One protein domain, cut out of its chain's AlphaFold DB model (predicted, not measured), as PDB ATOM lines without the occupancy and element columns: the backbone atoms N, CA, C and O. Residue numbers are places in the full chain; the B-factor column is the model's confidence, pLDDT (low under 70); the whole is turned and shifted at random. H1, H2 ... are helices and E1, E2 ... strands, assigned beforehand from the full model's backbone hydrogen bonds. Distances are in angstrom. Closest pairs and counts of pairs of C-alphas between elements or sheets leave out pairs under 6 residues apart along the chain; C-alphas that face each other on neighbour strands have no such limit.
ATOM      1  N   GLN A 606      43.807 -55.150 -33.668       50.91
ATOM      2  CA  GLN A 606      42.768 -54.114 -33.707       50.91
ATOM      3  C   GLN A 606      41.542 -54.562 -32.894       50.91
ATOM      4  O   GLN A 606      41.227 -55.755 -32.884       50.91
ATOM      5  N   ILE A 607      40.847 -53.630 -32.241       59.16
ATOM      6  CA  ILE A 607      39.501 -53.842 -31.686       59.16
ATOM      7  C   ILE A 607      38.511 -53.267 -32.691       59.16
ATOM      8  O   ILE A 607      38.558 -52.077 -32.995       59.16
ATOM      9  N   GLN A 608      37.631 -54.123 -33.206       63.44
ATOM     10  CA  GLN A 608      36.511 -53.708 -34.039       63.44
ATOM     11  C   GLN A 608      35.256 -53.627 -33.164       63.44
ATOM     12  O   GLN A 608      34.772 -54.646 -32.677       63.44
ATOM     13  N   LEU A 609      34.749 -52.416 -32.946       64.94
ATOM     14  CA  LEU A 609      33.467 -52.163 -32.295       64.94
ATOM     15  C   LEU A 609      32.407 -52.052 -33.387       64.94
ATOM     16  O   LEU A 609      32.479 -51.133 -34.192       64.94
ATOM     17  N   ILE A 610      31.455 -52.982 -33.427       66.12
ATOM     18  CA  ILE A 610      30.309 -52.919 -34.340       66.12
ATOM     19  C   ILE A 610      29.075 -52.634 -33.494       66.12
ATOM     20  O   ILE A 610      28.643 -53.482 -32.715       66.12
ATOM     21  N   PHE A 611      28.518 -51.441 -33.646       72.69
ATOM     22  CA  PHE A 611      27.209 -51.087 -33.127       72.69
ATOM     23  C   PHE A 611      26.231 -51.095 -34.296       72.69
ATOM     24  O   PHE A 611      26.383 -50.306 -35.224       72.69
ATOM     25  N   LYS A 612      25.266 -52.014 -34.264       76.69
ATOM     26  CA  LYS A 612      24.173 -52.085 -35.230       76.69
ATOM     27  C   LYS A 612      22.865 -51.844 -34.492       76.69
ATOM     28  O   LYS A 612      22.607 -52.505 -33.486       76.69
ATOM     29  N   TRP A 613      22.080 -50.895 -34.975       79.88
ATOM     30  CA  TRP A 613      20.800 -50.509 -34.406       79.88
ATOM     31  C   TRP A 613      19.774 -50.359 -35.526       79.88
ATOM     32  O   TRP A 613      19.913 -49.480 -36.371       79.88
ATOM     33  N   ASP A 614      18.778 -51.242 -35.521       82.00
ATOM     34  CA  ASP A 614      17.673 -51.286 -36.483       82.00
ATOM     35  C   ASP A 614      16.341 -51.363 -35.693       82.00
ATOM     36  O   ASP A 614      15.851 -52.462 -35.420       82.00
ATOM     37  N   PRO A 615      15.828 -50.240 -35.156       82.31
ATOM     38  CA  PRO A 615      14.588 -50.232 -34.374       82.31
ATOM     39  C   PRO A 615      13.335 -50.219 -35.263       82.31
ATOM     40  O   PRO A 615      13.386 -49.783 -36.408       82.31
ATOM     41  N   GLU A 616      12.188 -50.609 -34.697       84.00
ATOM     42  CA  GLU A 616      10.880 -50.297 -35.292       84.00
ATOM     43  C   GLU A 616      10.553 -48.808 -35.079       84.00
ATOM     44  O   GLU A 616      10.672 -48.301 -33.959       84.00
ATOM     45  N   VAL A 617      10.175 -48.103 -36.149       82.00
ATOM     46  CA  VAL A 617       9.885 -46.659 -36.140       82.00
ATOM     47  C   VAL A 617       8.391 -46.417 -36.352       82.00
ATOM     48  O   VAL A 617       7.848 -46.777 -37.390       82.00
ATOM     49  N   ASP A 618       7.738 -45.768 -35.388       81.31
ATOM     50  CA  ASP A 618       6.351 -45.308 -35.521       81.31
ATOM     51  C   ASP A 618       6.282 -43.899 -36.139       81.31
ATOM     52  O   ASP A 618       7.187 -43.079 -35.961       81.31
ATOM     53  N   SER A 619       5.172 -43.586 -36.817       79.19
ATOM     54  CA  SER A 619       4.874 -42.223 -37.282       79.19
ATOM     55  C   SER A 619       4.720 -41.254 -36.100       79.19
ATOM     56  O   SER A 619       4.051 -41.565 -35.112       79.19
ATOM     57  N   PHE A 620       5.292 -40.054 -36.208       67.31
ATOM     58  CA  PHE A 620       5.266 -39.038 -35.155       67.31
ATOM     59  C   PHE A 620       5.303 -37.613 -35.726       67.31
ATOM     60  O   PHE A 620       6.231 -37.236 -36.440       67.31
ATOM     61  N   GLY A 621       4.324 -36.785 -35.345       68.94
ATOM     62  CA  GLY A 621       4.241 -35.394 -35.799       68.94
ATOM     63  C   GLY A 621       4.182 -35.308 -37.334       68.94
ATOM     64  O   GLY A 621       3.348 -35.996 -37.917       68.94
ATOM     65  N   PRO A 622       5.044 -34.508 -37.993       68.12
ATOM     66  CA  PRO A 622       5.089 -34.433 -39.452       68.12
ATOM     67  C   PRO A 622       5.716 -35.674 -40.109       68.12
ATOM     68  O   PRO A 622       5.672 -35.785 -41.323       68.12
ATOM     69  N   PHE A 623       6.323 -36.599 -39.357       72.94
ATOM     70  CA  PHE A 623       6.982 -37.787 -39.905       72.94
ATOM     71  C   PHE A 623       6.001 -38.962 -40.008       72.94
ATOM     72  O   PHE A 623       5.544 -39.490 -38.991       72.94
ATOM     73  N   ILE A 624       5.701 -39.387 -41.232       81.81
ATOM     74  CA  ILE A 624       4.784 -40.483 -41.552       81.81
ATOM     75  C   ILE A 624       5.581 -41.625 -42.177       81.81
ATOM     76  O   ILE A 624       6.227 -41.451 -43.203       81.81
ATOM     77  N   VAL A 625       5.541 -42.809 -41.572       84.38
ATOM     78  CA  VAL A 625       6.169 -44.010 -42.136       84.38
ATOM     79  C   VAL A 625       5.288 -44.574 -43.253       84.38
ATOM     80  O   VAL A 625       4.131 -44.914 -43.007       84.38
ATOM     81  N   ASN A 626       5.838 -44.696 -44.465       82.69
ATOM     82  CA  ASN A 626       5.128 -45.223 -45.639       82.69
ATOM     83  C   ASN A 626       5.398 -46.720 -45.862       82.69
ATOM     84  O   ASN A 626       4.586 -47.418 -46.471       82.69
ATOM     85  N   GLY A 627       6.555 -47.203 -45.393       77.75
ATOM     86  CA  GLY A 627       7.025 -48.581 -45.543       77.75
ATOM     87  C   GLY A 627       6.824 -49.466 -44.306       77.75
ATOM     88  O   GLY A 627       5.956 -49.236 -43.468       77.75
ATOM     89  N   ASN A 628       7.639 -50.518 -44.197       81.44
ATOM     90  CA  ASN A 628       7.671 -51.392 -43.023       81.44
ATOM     91  C   ASN A 628       8.436 -50.706 -41.869       81.44
ATOM     92  O   ASN A 628       9.637 -50.484 -42.033       81.44
ATOM     93  N   PRO A 629       7.816 -50.450 -40.697       80.94
ATOM     94  CA  PRO A 629       8.453 -49.791 -39.548       80.94
ATOM     95  C   PRO A 629       9.810 -50.363 -39.125       80.94
ATOM     96  O   PRO A 629      10.658 -49.626 -38.631       80.94
ATOM     97  N   ALA A 630      10.024 -51.670 -39.310       78.75
ATOM     98  CA  ALA A 630      11.264 -52.359 -38.946       78.75
ATOM     99  C   ALA A 630      12.444 -52.089 -39.903       78.75
ATOM    100  O   ALA A 630      13.591 -52.330 -39.536       78.75
ATOM    101  N   ASP A 631      12.171 -51.608 -41.120       82.25
ATOM    102  CA  ASP A 631      13.176 -51.346 -42.161       82.25
ATOM    103  C   ASP A 631      13.435 -49.835 -42.355       82.25
ATOM    104  O   ASP A 631      14.339 -49.438 -43.092       82.25
ATOM    105  N   THR A 632      12.658 -48.986 -41.671       83.12
ATOM    106  CA  THR A 632      12.673 -47.524 -41.812       83.12
ATOM    107  C   THR A 632      13.960 -46.878 -41.306       83.12
ATOM    108  O   THR A 632      14.384 -45.890 -41.894       83.12
ATOM    109  N   LEU A 633      14.609 -47.399 -40.256       82.81
ATOM    110  CA  LEU A 633      15.867 -46.860 -39.717       82.81
ATOM    111  C   LEU A 633      16.902 -47.972 -39.528       82.81
ATOM    112  O   LEU A 633      16.657 -48.960 -38.845       82.81
ATOM    113  N   SER A 634      18.107 -47.752 -40.048       81.62
ATOM    114  CA  SER A 634      19.281 -48.575 -39.759       81.62
ATOM    115  C   SER A 634      20.483 -47.693 -39.443       81.62
ATOM    116  O   SER A 634      20.756 -46.708 -40.127       81.62
ATOM    117  N   LEU A 635      21.229 -48.038 -38.399       79.00
ATOM    118  CA  LEU A 635      22.466 -47.375 -38.002       79.00
ATOM    119  C   LEU A 635      23.531 -48.435 -37.749       79.00
ATOM    120  O   LEU A 635      23.382 -49.301 -36.893       79.00
ATOM    121  N   THR A 636      24.635 -48.347 -38.477       77.81
ATOM    122  CA  THR A 636      25.811 -49.195 -38.307       77.81
ATOM    123  C   THR A 636      27.032 -48.316 -38.060       77.81
ATOM    124  O   THR A 636      27.477 -47.594 -38.947       77.81
ATOM    125  N   ALA A 637      27.600 -48.387 -36.862       75.06
ATOM    126  CA  ALA A 637      28.864 -47.752 -36.519       75.06
ATOM    127  C   ALA A 637      29.940 -48.820 -36.319       75.06
ATOM    128  O   ALA A 637      29.811 -49.703 -35.472       75.06
ATOM    129  N   ILE A 638      31.008 -48.736 -37.107       73.75
ATOM    130  CA  ILE A 638      32.168 -49.619 -37.049       73.75
ATOM    131  C   ILE A 638      33.371 -48.785 -36.614       73.75
ATOM    132  O   ILE A 638      33.943 -48.044 -37.408       73.75
ATOM    133  N   GLY A 639      33.758 -48.897 -35.348       69.12
ATOM    134  CA  GLY A 639      35.001 -48.333 -34.827       69.12
ATOM    135  C   GLY A 639      36.143 -49.333 -34.972       69.12
ATOM    136  O   GLY A 639      36.008 -50.485 -34.567       69.12
ATOM    137  N   LEU A 640      37.270 -48.905 -35.529       69.56
ATOM    138  CA  LEU A 640      38.516 -49.656 -35.604       69.56
ATOM    139  C   LEU A 640      39.555 -48.949 -34.738       69.56
ATOM    140  O   LEU A 640      40.093 -47.903 -35.090       69.56
ATOM    141  N   ILE A 641      39.854 -49.548 -33.593       67.25
ATOM    142  CA  ILE A 641      40.909 -49.072 -32.704       67.25
ATOM    143  C   ILE A 641      42.144 -49.934 -32.993       67.25
ATOM    144  O   ILE A 641      42.167 -51.102 -32.585       67.25
ATOM    145  N   PRO A 642      43.149 -49.434 -33.738       59.47
ATOM    146  CA  PRO A 642      44.375 -50.181 -33.981       59.47
ATOM    147  C   PRO A 642      45.153 -50.330 -32.670       59.47
ATOM    148  O   PRO A 642      45.335 -49.369 -31.929       59.47
ATOM    149  N   ILE A 643      45.636 -51.536 -32.382       56.75
ATOM    150  CA  ILE A 643      46.495 -51.785 -31.219       56.75
ATOM    151  C   ILE A 643      47.939 -51.810 -31.732       56.75
ATOM    152  O   ILE A 643      48.338 -52.737 -32.440       56.75
ATOM    153  N   SER A 644      48.707 -50.769 -31.411       51.28
ATOM    154  CA  SER A 644      50.124 -50.632 -31.777       51.28
ATOM    155  C   SER A 644      51.021 -51.143 -30.644       51.28
ATOM    156  O   SER A 644      50.813 -50.783 -29.488       51.28
ATOM    157  N   LEU A 645      52.004 -51.999 -30.953       51.03
ATOM    158  CA  LEU A 645      52.922 -52.617 -29.970       51.03
ATOM    159  C   LEU A 645      54.335 -51.996 -30.002       51.03
ATOM    160  O   LEU A 645      55.187 -52.367 -29.201       51.03
ATOM    161  N   ASP A 646      54.578 -51.063 -30.921       51.09
ATOM    162  CA  ASP A 646      55.860 -50.421 -31.235       51.09
ATOM    163  C   ASP A 646      55.927 -48.941 -30.799       51.09
ATOM    164  O   ASP A 646      56.898 -48.250 -31.094       51.09
ATOM    165  N   GLY A 647      54.919 -48.450 -30.065       50.03
ATOM    166  CA  GLY A 647      54.901 -47.089 -29.505       50.03
ATOM    167  C   GLY A 647      54.540 -45.986 -30.506       50.03
ATOM    168  O   GLY A 647      54.481 -44.819 -30.133       50.03
ATOM    169  N   THR A 648      54.240 -46.333 -31.761       54.38
ATOM    170  CA  THR A 648      53.642 -45.397 -32.715       54.38
ATOM    171  C   THR A 648      52.127 -45.362 -32.508       54.38
ATOM    172  O   THR A 648      51.432 -46.345 -32.775       54.38
ATOM    173  N   ALA A 649      51.588 -44.250 -31.998       53.72
ATOM    174  CA  ALA A 649      50.143 -44.052 -31.936       53.72
ATOM    175  C   ALA A 649      49.583 -44.041 -33.369       53.72
ATOM    176  O   ALA A 649      49.947 -43.188 -34.177       53.72
ATOM    177  N   LYS A 650      48.730 -45.014 -33.702       58.09
ATOM    178  CA  LYS A 650      47.889 -44.952 -34.900       58.09
ATOM    179  C   LYS A 650      46.528 -44.438 -34.467       58.09
ATOM    180  O   LYS A 650      45.952 -44.982 -33.527       58.09
ATOM    181  N   GLU A 651      46.046 -43.393 -35.126       63.50
ATOM    182  CA  GLU A 651      44.750 -42.804 -34.802       63.50
ATOM    183  C   GLU A 651      43.625 -43.845 -34.971       63.50
ATOM    184  O   GLU A 651      43.642 -44.615 -35.940       63.50
ATOM    185  N   PRO A 652      42.657 -43.913 -34.036       63.59
ATOM    186  CA  PRO A 652      41.451 -44.710 -34.210       63.59
ATOM    187  C   PRO A 652      40.706 -44.257 -35.462       63.59
ATOM    188  O   PRO A 652      40.460 -43.064 -35.637       63.59
ATOM    189  N   SER A 653      40.301 -45.199 -36.310       70.00
ATOM    190  CA  SER A 653      39.385 -44.900 -37.406       70.00
ATOM    191  C   SER A 653      37.986 -45.381 -37.053       70.00
ATOM    192  O   SER A 653      37.792 -46.310 -36.272       70.00
ATOM    193  N   TYR A 654      36.974 -44.724 -37.594       75.00
ATOM    194  CA  TYR A 654      35.592 -45.141 -37.434       75.00
ATOM    195  C   TYR A 654      34.847 -44.892 -38.736       75.00
ATOM    196  O   TYR A 654      35.214 -44.005 -39.505       75.00
ATOM    197  N   ASN A 655      33.820 -45.697 -38.976       76.62
ATOM    198  CA  ASN A 655      32.882 -45.546 -40.073       76.62
ATOM    199  C   ASN A 655      31.473 -45.655 -39.500       76.62
ATOM    200  O   ASN A 655      31.089 -46.707 -38.992       76.62
ATOM    201  N   VAL A 656      30.725 -44.560 -39.529       78.19
ATOM    202  CA  VAL A 656      29.315 -44.537 -39.150       78.19
ATOM    203  C   VAL A 656      28.502 -44.421 -40.422       78.19
ATOM    204  O   VAL A 656      28.696 -43.475 -41.175       78.19
ATOM    205  N   SER A 657      27.581 -45.353 -40.643       79.25
ATOM    206  CA  SER A 657      26.583 -45.281 -41.700       79.25
ATOM    207  C   SER A 657      25.193 -45.401 -41.090       79.25
ATOM    208  O   SER A 657      24.912 -46.367 -40.385       79.25
ATOM    209  N   ALA A 658      24.333 -44.423 -41.345       78.00
ATOM    210  CA  ALA A 658      22.921 -44.473 -41.002       78.00
ATOM    211  C   ALA A 658      22.082 -44.337 -42.273       78.00
ATOM    212  O   ALA A 658      22.476 -43.630 -43.203       78.00
ATOM    213  N   LYS A 659      20.927 -44.991 -42.314       82.75
ATOM    214  CA  LYS A 659      19.933 -44.834 -43.368       82.75
ATOM    215  C   LYS A 659      18.547 -44.767 -42.740       82.75
ATOM    216  O   LYS A 659      18.181 -45.673 -41.998       82.75
ATOM    217  N   VAL A 660      17.805 -43.717 -43.069       83.19
ATOM    218  CA  VAL A 660      16.349 -43.640 -42.894       83.19
ATOM    219  C   VAL A 660      15.711 -43.817 -44.268       83.19
ATOM    220  O   VAL A 660      16.271 -43.308 -45.236       83.19
ATOM    221  N   GLN A 661      14.604 -44.538 -44.404       85.06
ATOM    222  CA  GLN A 661      13.964 -44.777 -45.703       85.06
ATOM    223  C   GLN A 661      12.446 -44.906 -45.611       85.06
ATOM    224  O   GLN A 661      11.920 -45.229 -44.549       85.06
ATOM    225  N   ASP A 662      11.781 -44.684 -46.744       84.88
ATOM    226  CA  ASP A 662      10.350 -44.925 -46.961       84.88
ATOM    227  C   ASP A 662       9.438 -44.146 -45.991       84.88
ATOM    228  O   ASP A 662       8.619 -44.731 -45.269       84.88
ATOM    229  N   PHE A 663       9.585 -42.818 -45.956       84.25
ATOM    230  CA  PHE A 663       8.771 -41.936 -45.111       84.25
ATOM    231  C   PHE A 663       8.329 -40.663 -45.842       84.25
ATOM    232  O   PHE A 663       9.016 -40.181 -46.739       84.25
ATOM    233  N   THR A 664       7.206 -40.090 -45.412       81.25
ATOM    234  CA  THR A 664       6.713 -38.777 -45.836       81.25
ATOM    235  C   THR A 664       6.858 -37.774 -44.700       81.25
ATOM    236  O   THR A 664       6.544 -38.073 -43.548       81.25
ATOM    237  N   LEU A 665       7.311 -36.562 -45.018       72.69
ATOM    238  CA  LEU A 665       7.172 -35.401 -44.143       72.69
ATOM    239  C   LEU A 665       5.924 -34.614 -44.552       72.69
ATOM    240  O   LEU A 665       5.963 -33.886 -45.541       72.69
ATOM    241  N   ASP A 666       4.833 -34.759 -43.801       75.12
ATOM    242  CA  ASP A 666       3.590 -34.005 -43.989       75.12
ATOM    243  C   ASP A 666       3.606 -32.744 -43.118       75.12
ATOM    244  O   ASP A 666       3.383 -32.763 -41.901       75.12
ATOM    245  N   LEU A 667       3.912 -31.622 -43.760       68.12
ATOM    246  CA  LEU A 667       3.963 -30.302 -43.156       68.12
ATOM    247  C   LEU A 667       2.587 -29.637 -43.300       68.12
ATOM    248  O   LEU A 667       2.369 -28.747 -44.126       68.12
ATOM    249  N   PHE A 668       1.666 -30.062 -42.431       65.94
ATOM    250  CA  PHE A 668       0.365 -29.430 -42.181       65.94
ATOM    251  C   PHE A 668      -0.662 -29.516 -43.330       65.94
ATOM    252  O   PHE A 668      -1.501 -28.624 -43.444       65.94
ATOM    253  N   ASN A 669      -0.650 -30.562 -44.171       65.75
ATOM    254  CA  ASN A 669      -1.475 -30.669 -45.395       65.75
ATOM    255  C   ASN A 669      -1.271 -29.514 -46.395       65.75
ATOM    256  O   ASN A 669      -2.140 -29.241 -47.227       65.75
ATOM    257  N   ILE A 670      -0.158 -28.792 -46.275       62.66
ATOM    258  CA  ILE A 670       0.217 -27.699 -47.173       62.66
ATOM    259  C   ILE A 670       1.388 -28.147 -48.050       62.66
ATOM    260  O   ILE A 670       1.435 -27.783 -49.223       62.66
ATOM    261  N   ILE A 671       2.308 -28.949 -47.506       67.50
ATOM    262  CA  ILE A 671       3.411 -29.569 -48.247       67.50
ATOM    263  C   ILE A 671       3.598 -31.002 -47.749       67.50
ATOM    264  O   ILE A 671       3.742 -31.197 -46.543       67.50
ATOM    265  N   ALA A 672       3.655 -31.980 -48.651       73.19
ATOM    266  CA  ALA A 672       4.072 -33.342 -48.324       73.19
ATOM    267  C   ALA A 672       5.318 -33.726 -49.136       73.19
ATOM    268  O   ALA A 672       5.307 -33.684 -50.363       73.19
ATOM    269  N   ILE A 673       6.403 -34.065 -48.434       72.50
ATOM    270  CA  ILE A 673       7.692 -34.457 -49.022       72.50
ATOM    271  C   ILE A 673       7.837 -35.969 -48.873       72.50
ATOM    272  O   ILE A 673       8.019 -36.455 -47.756       72.50
ATOM    273  N   GLU A 674       7.777 -36.706 -49.975       76.50
ATOM    274  CA  GLU A 674       7.994 -38.152 -50.008       76.50
ATOM    275  C   GLU A 674       9.492 -38.441 -50.135       76.50
ATOM    276  O   GLU A 674      10.165 -37.943 -51.038       76.50
ATOM    277  N   VAL A 675      10.055 -39.213 -49.206       76.94
ATOM    278  CA  VAL A 675      11.498 -39.461 -49.127       76.94
ATOM    279  C   VAL A 675      11.790 -40.950 -49.278       76.94
ATOM    280  O   VAL A 675      11.478 -41.755 -48.397       76.94
ATOM    281  N   ASN A 676      12.489 -41.297 -50.363       79.75
ATOM    282  CA  ASN A 676      13.000 -42.643 -50.614       79.75
ATOM    283  C   ASN A 676      14.029 -43.034 -49.552       79.75
ATOM    284  O   ASN A 676      13.922 -44.075 -48.903       79.75
ATOM    285  N   SER A 677      15.069 -42.210 -49.364       80.69
ATOM    286  CA  SER A 677      16.041 -42.449 -48.295       80.69
ATOM    287  C   SER A 677      16.877 -41.239 -47.904       80.69
ATOM    288  O   SER A 677      17.312 -40.470 -48.745       80.69
ATOM    289  N   VAL A 678      17.222 -41.127 -46.624       76.06
ATOM    290  CA  VAL A 678      18.272 -40.231 -46.127       76.06
ATOM    291  C   VAL A 678      19.424 -41.080 -45.616       76.06
ATOM    292  O   VAL A 678      19.262 -41.872 -44.690       76.06
ATOM    293  N   ARG A 679      20.603 -40.929 -46.220       79.88
ATOM    294  CA  ARG A 679      21.833 -41.620 -45.826       79.88
ATOM    295  C   ARG A 679      22.783 -40.655 -45.145       79.88
ATOM    296  O   ARG A 679      23.087 -39.598 -45.682       79.88
ATOM    297  N   PHE A 680      23.308 -41.070 -44.007       78.94
ATOM    298  CA  PHE A 680      24.413 -40.427 -43.316       78.94
ATOM    299  C   PHE A 680      25.627 -41.352 -43.376       78.94
ATOM    300  O   PHE A 680      25.514 -42.543 -43.079       78.94
ATOM    301  N   LYS A 681      26.793 -40.819 -43.732       78.12
ATOM    302  CA  LYS A 681      28.068 -41.524 -43.686       78.12
ATOM    303  C   LYS A 681      29.140 -40.616 -43.095       78.12
ATOM    304  O   LYS A 681      29.306 -39.475 -43.507       78.12
ATOM    305  N   LYS A 682      29.900 -41.112 -42.124       74.94
ATOM    306  CA  LYS A 682      31.009 -40.379 -41.516       74.94
ATOM    307  C   LYS A 682      32.194 -41.301 -41.312       74.94
ATOM    308  O   LYS A 682      32.085 -42.299 -40.600       74.94
ATOM    309  N   GLU A 683      33.324 -40.917 -41.888       78.62
ATOM    310  CA  GLU A 683      34.609 -41.577 -41.688       78.62
ATOM    311  C   GLU A 683      35.568 -40.671 -40.902       78.62
ATOM    312  O   GLU A 683      35.439 -39.441 -40.895       78.62
ATOM    313  N   ALA A 684      36.513 -41.275 -40.183       71.19
ATOM    314  CA  ALA A 684      37.526 -40.533 -39.438       71.19
ATOM    315  C   ALA A 684      38.374 -39.660 -40.382       71.19
ATOM    316  O   ALA A 684      38.930 -40.156 -41.357       71.19
ATOM    317  N   GLY A 685      38.476 -38.360 -40.086       69.19
ATOM    318  CA  GLY A 685      39.228 -37.389 -40.893       69.19
ATOM    319  C   GLY A 685      38.463 -36.781 -42.079       69.19
ATOM    320  O   GLY A 685      38.880 -35.743 -42.588       69.19
ATOM    321  N   GLU A 686      37.321 -37.347 -42.479       72.25
ATOM    322  CA  GLU A 686      36.474 -36.802 -43.550       72.25
ATOM    323  C   GLU A 686      35.346 -35.926 -42.988       72.25
ATOM    324  O   GLU A 686      34.973 -36.047 -41.820       72.25
ATOM    325  N   LYS A 687      34.768 -35.023 -43.792       68.25
ATOM    326  CA  LYS A 687      33.512 -34.337 -43.426       68.25
ATOM    327  C   LYS A 687      32.358 -35.353 -43.412       68.25
ATOM    328  O   LYS A 687      32.465 -36.414 -44.012       68.25
ATOM    329  N   ALA A 688      31.291 -35.076 -42.661       69.38
ATOM    330  CA  ALA A 688      30.102 -35.931 -42.722       69.38
ATOM    331  C   ALA A 688      29.486 -35.836 -44.130       69.38
ATOM    332  O   ALA A 688      29.319 -34.727 -44.627       69.38
ATOM    333  N   ASP A 689      29.185 -36.976 -44.750       72.88
ATOM    334  CA  ASP A 689      28.481 -37.088 -46.030       72.88
ATOM    335  C   ASP A 689      27.016 -37.422 -45.745       72.88
ATOM    336  O   ASP A 689      26.708 -38.464 -45.160       72.88
ATOM    337  N   VAL A 690      26.112 -36.520 -46.111       71.00
ATOM    338  CA  VAL A 690      24.672 -36.691 -45.913       71.00
ATOM    339  C   VAL A 690      23.987 -36.525 -47.249       71.00
ATOM    340  O   VAL A 690      24.170 -35.518 -47.923       71.00
ATOM    341  N   LYS A 691      23.214 -37.536 -47.643       70.00
ATOM    342  CA  LYS A 691      22.499 -37.561 -48.918       70.00
ATOM    343  C   LYS A 691      21.049 -37.912 -48.677       70.00
ATOM    344  O   LYS A 691      20.767 -39.025 -48.235       70.00
ATOM    345  N   ALA A 692      20.158 -36.983 -48.984       68.62
ATOM    346  CA  ALA A 692      18.733 -37.243 -49.077       68.62
ATOM    347  C   ALA A 692      18.370 -37.591 -50.527       68.62
ATOM    348  O   ALA A 692      18.904 -37.009 -51.467       68.62
ATOM    349  N   ASP A 693      17.502 -38.576 -50.683       70.44
ATOM    350  CA  ASP A 693      16.901 -39.036 -51.926       70.44
ATOM    351  C   ASP A 693      15.396 -38.824 -51.768       70.44
ATOM    352  O   ASP A 693      14.730 -39.579 -51.052       70.44
ATOM    353  N   VAL A 694      14.916 -37.711 -52.319       67.69
ATOM    354  CA  VAL A 694      13.524 -37.263 -52.244       67.69
ATOM    355  C   VAL A 694      12.808 -37.780 -53.489       67.69
ATOM    356  O   VAL A 694      13.301 -37.584 -54.597       67.69
ATOM    357  N   GLU A 695      11.694 -38.482 -53.295       70.81
ATOM    358  CA  GLU A 695      10.883 -39.050 -54.375       70.81
ATOM    359  C   GLU A 695      10.008 -37.979 -55.020       70.81
ATOM    360  O   GLU A 695      10.058 -37.797 -56.235       70.81
ATOM    361  N   ASP A 696       9.249 -37.252 -54.200       67.75
ATOM    362  CA  ASP A 696       8.315 -36.236 -54.669       67.75
ATOM    363  C   ASP A 696       8.061 -35.161 -53.602       67.75
ATOM    364  O   ASP A 696       8.266 -35.374 -52.402       67.75
ATOM    365  N   VAL A 697       7.613 -33.986 -54.037       67.25
ATOM    366  CA  VAL A 697       7.164 -32.895 -53.166       67.25
ATOM    367  C   VAL A 697       5.840 -32.380 -53.703       67.25
ATOM    368  O   VAL A 697       5.799 -31.813 -54.790       67.25
ATOM    369  N   THR A 698       4.780 -32.524 -52.914       68.88
ATOM    370  CA  THR A 698       3.431 -32.087 -53.287       68.88
ATOM    371  C   THR A 698       3.016 -30.863 -52.481       68.88
ATOM    372  O   THR A 698       3.227 -30.799 -51.267       68.88
ATOM    373  N   PHE A 699       2.413 -29.882 -53.152       65.88
ATOM    374  CA  PHE A 699       1.919 -28.642 -52.562       65.88
ATOM    375  C   PHE A 699       0.387 -28.609 -52.585       65.88
ATOM    376  O   PHE A 699      -0.259 -28.780 -53.619       65.88
ATOM    377  N   ALA A 700      -0.222 -28.341 -51.433       63.31
ATOM    378  CA  ALA A 700      -1.665 -28.368 -51.231       63.31
ATOM    379  C   ALA A 700      -2.185 -27.082 -50.561       63.31
ATOM    380  O   ALA A 700      -1.433 -26.221 -50.094       63.31
ATOM    381  N   GLY A 701      -3.512 -26.912 -50.549       64.75
ATOM    382  CA  GLY A 701      -4.161 -25.743 -49.952       64.75
ATOM    383  C   GLY A 701      -3.749 -24.421 -50.634       64.75
ATOM    384  O   GLY A 701      -3.746 -24.356 -51.864       64.75
ATOM    385  N   PRO A 702      -3.400 -23.358 -49.881       51.44
ATOM    386  CA  PRO A 702      -2.975 -22.068 -50.439       51.44
ATOM    387  C   PRO A 702      -1.698 -22.116 -51.293       51.44
ATOM    388  O   PRO A 702      -1.443 -21.163 -52.020       51.44
ATOM    389  N   LEU A 703      -0.899 -23.190 -51.214       54.97
ATOM    390  CA  LEU A 703       0.314 -23.375 -52.023       54.97
ATOM    391  C   LEU A 703       0.079 -24.214 -53.288       54.97
ATOM    392  O   LEU A 703       1.025 -24.456 -54.028       54.97
ATOM    393  N   ALA A 704      -1.161 -24.605 -53.601       61.62
ATOM    394  CA  ALA A 704      -1.464 -25.393 -54.802       61.62
ATOM    395  C   ALA A 704      -1.072 -24.692 -56.124       61.62
ATOM    396  O   ALA A 704      -0.917 -25.350 -57.147       61.62
ATOM    397  N   PHE A 705      -0.878 -23.367 -56.133       56.41
ATOM    398  CA  PHE A 705      -0.355 -22.648 -57.304       56.41
ATOM    399  C   PHE A 705       1.127 -22.971 -57.593       56.41
ATOM    400  O   PHE A 705       1.580 -22.794 -58.722       56.41
ATOM    401  N   VAL A 706       1.880 -23.470 -56.604       57.75
ATOM    402  CA  VAL A 706       3.289 -23.879 -56.749       57.75
ATOM    403  C   VAL A 706       3.418 -25.133 -57.628       57.75
ATOM    404  O   VAL A 706       4.384 -25.248 -58.377       57.75
ATOM    405  N   GLU A 707       2.403 -26.000 -57.660       57.97
ATOM    406  CA  GLU A 707       2.311 -27.129 -58.608       57.97
ATOM    407  C   GLU A 707       2.347 -26.655 -60.072       57.97
ATOM    408  O   GLU A 707       2.935 -27.293 -60.942       57.97
ATOM    409  N   GLN A 708       1.767 -25.484 -60.369       54.72
ATOM    410  CA  GLN A 708       1.795 -24.919 -61.724       54.72
ATOM    411  C   GLN A 708       3.190 -24.395 -62.103       54.72
ATOM    412  O   GLN A 708       3.565 -24.453 -63.275       54.72
ATOM    413  N   LEU A 709       3.975 -23.941 -61.115       50.69
ATOM    414  CA  LEU A 709       5.377 -23.534 -61.270       50.69
ATOM    415  C   LEU A 709       6.312 -24.734 -61.486       50.69
ATOM    416  O   LEU A 709       7.316 -24.583 -62.180       50.69
ATOM    417  N   GLN A 710       5.975 -25.921 -60.968       51.56
ATOM    418  CA  GLN A 710       6.780 -27.148 -61.082       51.56
ATOM    419  C   GLN A 710       7.067 -27.546 -62.546       51.56
ATOM    420  O   GLN A 710       8.118 -28.109 -62.831       51.56
ATOM    421  N   ASN A 711       6.200 -27.162 -63.495       49.69
ATOM    422  CA  ASN A 711       6.387 -27.408 -64.933       49.69
ATOM    423  C   ASN A 711       7.460 -26.520 -65.603       49.69
ATOM    424  O   ASN A 711       7.877 -26.807 -66.723       49.69
ATOM    425  N   VAL A 712       7.887 -25.434 -64.948       46.31
ATOM    426  CA  VAL A 712       8.899 -24.475 -65.448       46.31
ATOM    427  C   VAL A 712      10.267 -24.717 -64.792       46.31
ATOM    428  O   VAL A 712      11.291 -24.191 -65.233       46.31
ATOM    429  N   ILE A 713      10.297 -25.538 -63.744       46.53
ATOM    430  CA  ILE A 713      11.489 -25.872 -62.969       46.53
ATOM    431  C   ILE A 713      12.073 -27.154 -63.576       46.53
ATOM    432  O   ILE A 713      11.348 -28.141 -63.712       46.53
TER     433      ILE A 713
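What this domain is: This is residues 606 to 713 of the 930 residues of an uncharacterized protein of Gemmatimonas sp. SM23_52 (UniProt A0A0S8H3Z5). This is a single long, twisted sheet, in which E3, E4, E5 and E6 fold back and forth side by side, and E4, E5 and E6 bend together partway along. E1 lies along E3 at one edge, the short E2 pairs with E4 beyond the bend of E4, on the same side of E4 as E3, and the small H1 only grazes the sheet past the end of E6. You have 108 printed residues with six named strands and then one named helix, E1 E2 E3 E4 E5 E6 H1; the sheet is branched, its neighbour pairs are antiparallel, and the class is mostly strand. The outline is a rod spanning 68 by 32 by 17 A, only just extended, close to loose, with a radius of gyration of the C-alphas of 19.9 A.

Where its parts are: Find C-alpha 606 at (42.768, -54.114, -33.707); from there E1, residues 606 to 613, runs 22.3 A. Next come E2, residues 623 to 625, and E3, residues 633 to 642, 29.3 A long. At C-alpha 653, (39.385, -44.900, -37.406), begins E4, residues 653 to 667, the longest strand at 38.7 A. E5, residues 671 to 683, covers 34.1 A, and E6, residues 689 to 699, covers 28.6 A. H1, residues 706 to 710, ends at C-alpha 710, (6.780, -27.148, -61.082).

How they stand to each other: Start at the edge strand E1, antiparallel to E3 at 171 degrees, with N 609 and O 639 2.8 A apart. From E3 on you read a meander, each strand the antiparallel neighbour of the one before: E3, E4, E5, E6. The hairpin of E3 and E4 has N 636 and O 657 at 2.8 A, that of E4 and E5 has N 658 and O 680 at 2.8 A, and that of E5 and E6 has N 679 and O 691 at 2.8 A. E4 bends by 70 degrees at residue 662, E5 by 62 degrees at 674 and E6 by 63 degrees at 695. On one side of E4 look for E3 beside residues 653 to 660 and the edge strand E2 beside 663 to 665, where N 624 and O 664 are 2.8 A apart; E5 is on the other side. E1 and E6 are apart. The closest C-alphas of E6 and H1 are those of Phe 699 and Glu 707, 6.2 A apart; in H1 the O i to N i+4 pair is within hydrogen-bond range.

The domain as a whole: Look to the C-alphas of Asp 646 and Pro 702 for the two farthest apart, 68.1 A. The printed part has no cut, and no link is long. The mean pLDDT of the printed part is 70.1, and 50 residues are under 70, among them 639 to 652 and 696 to 713.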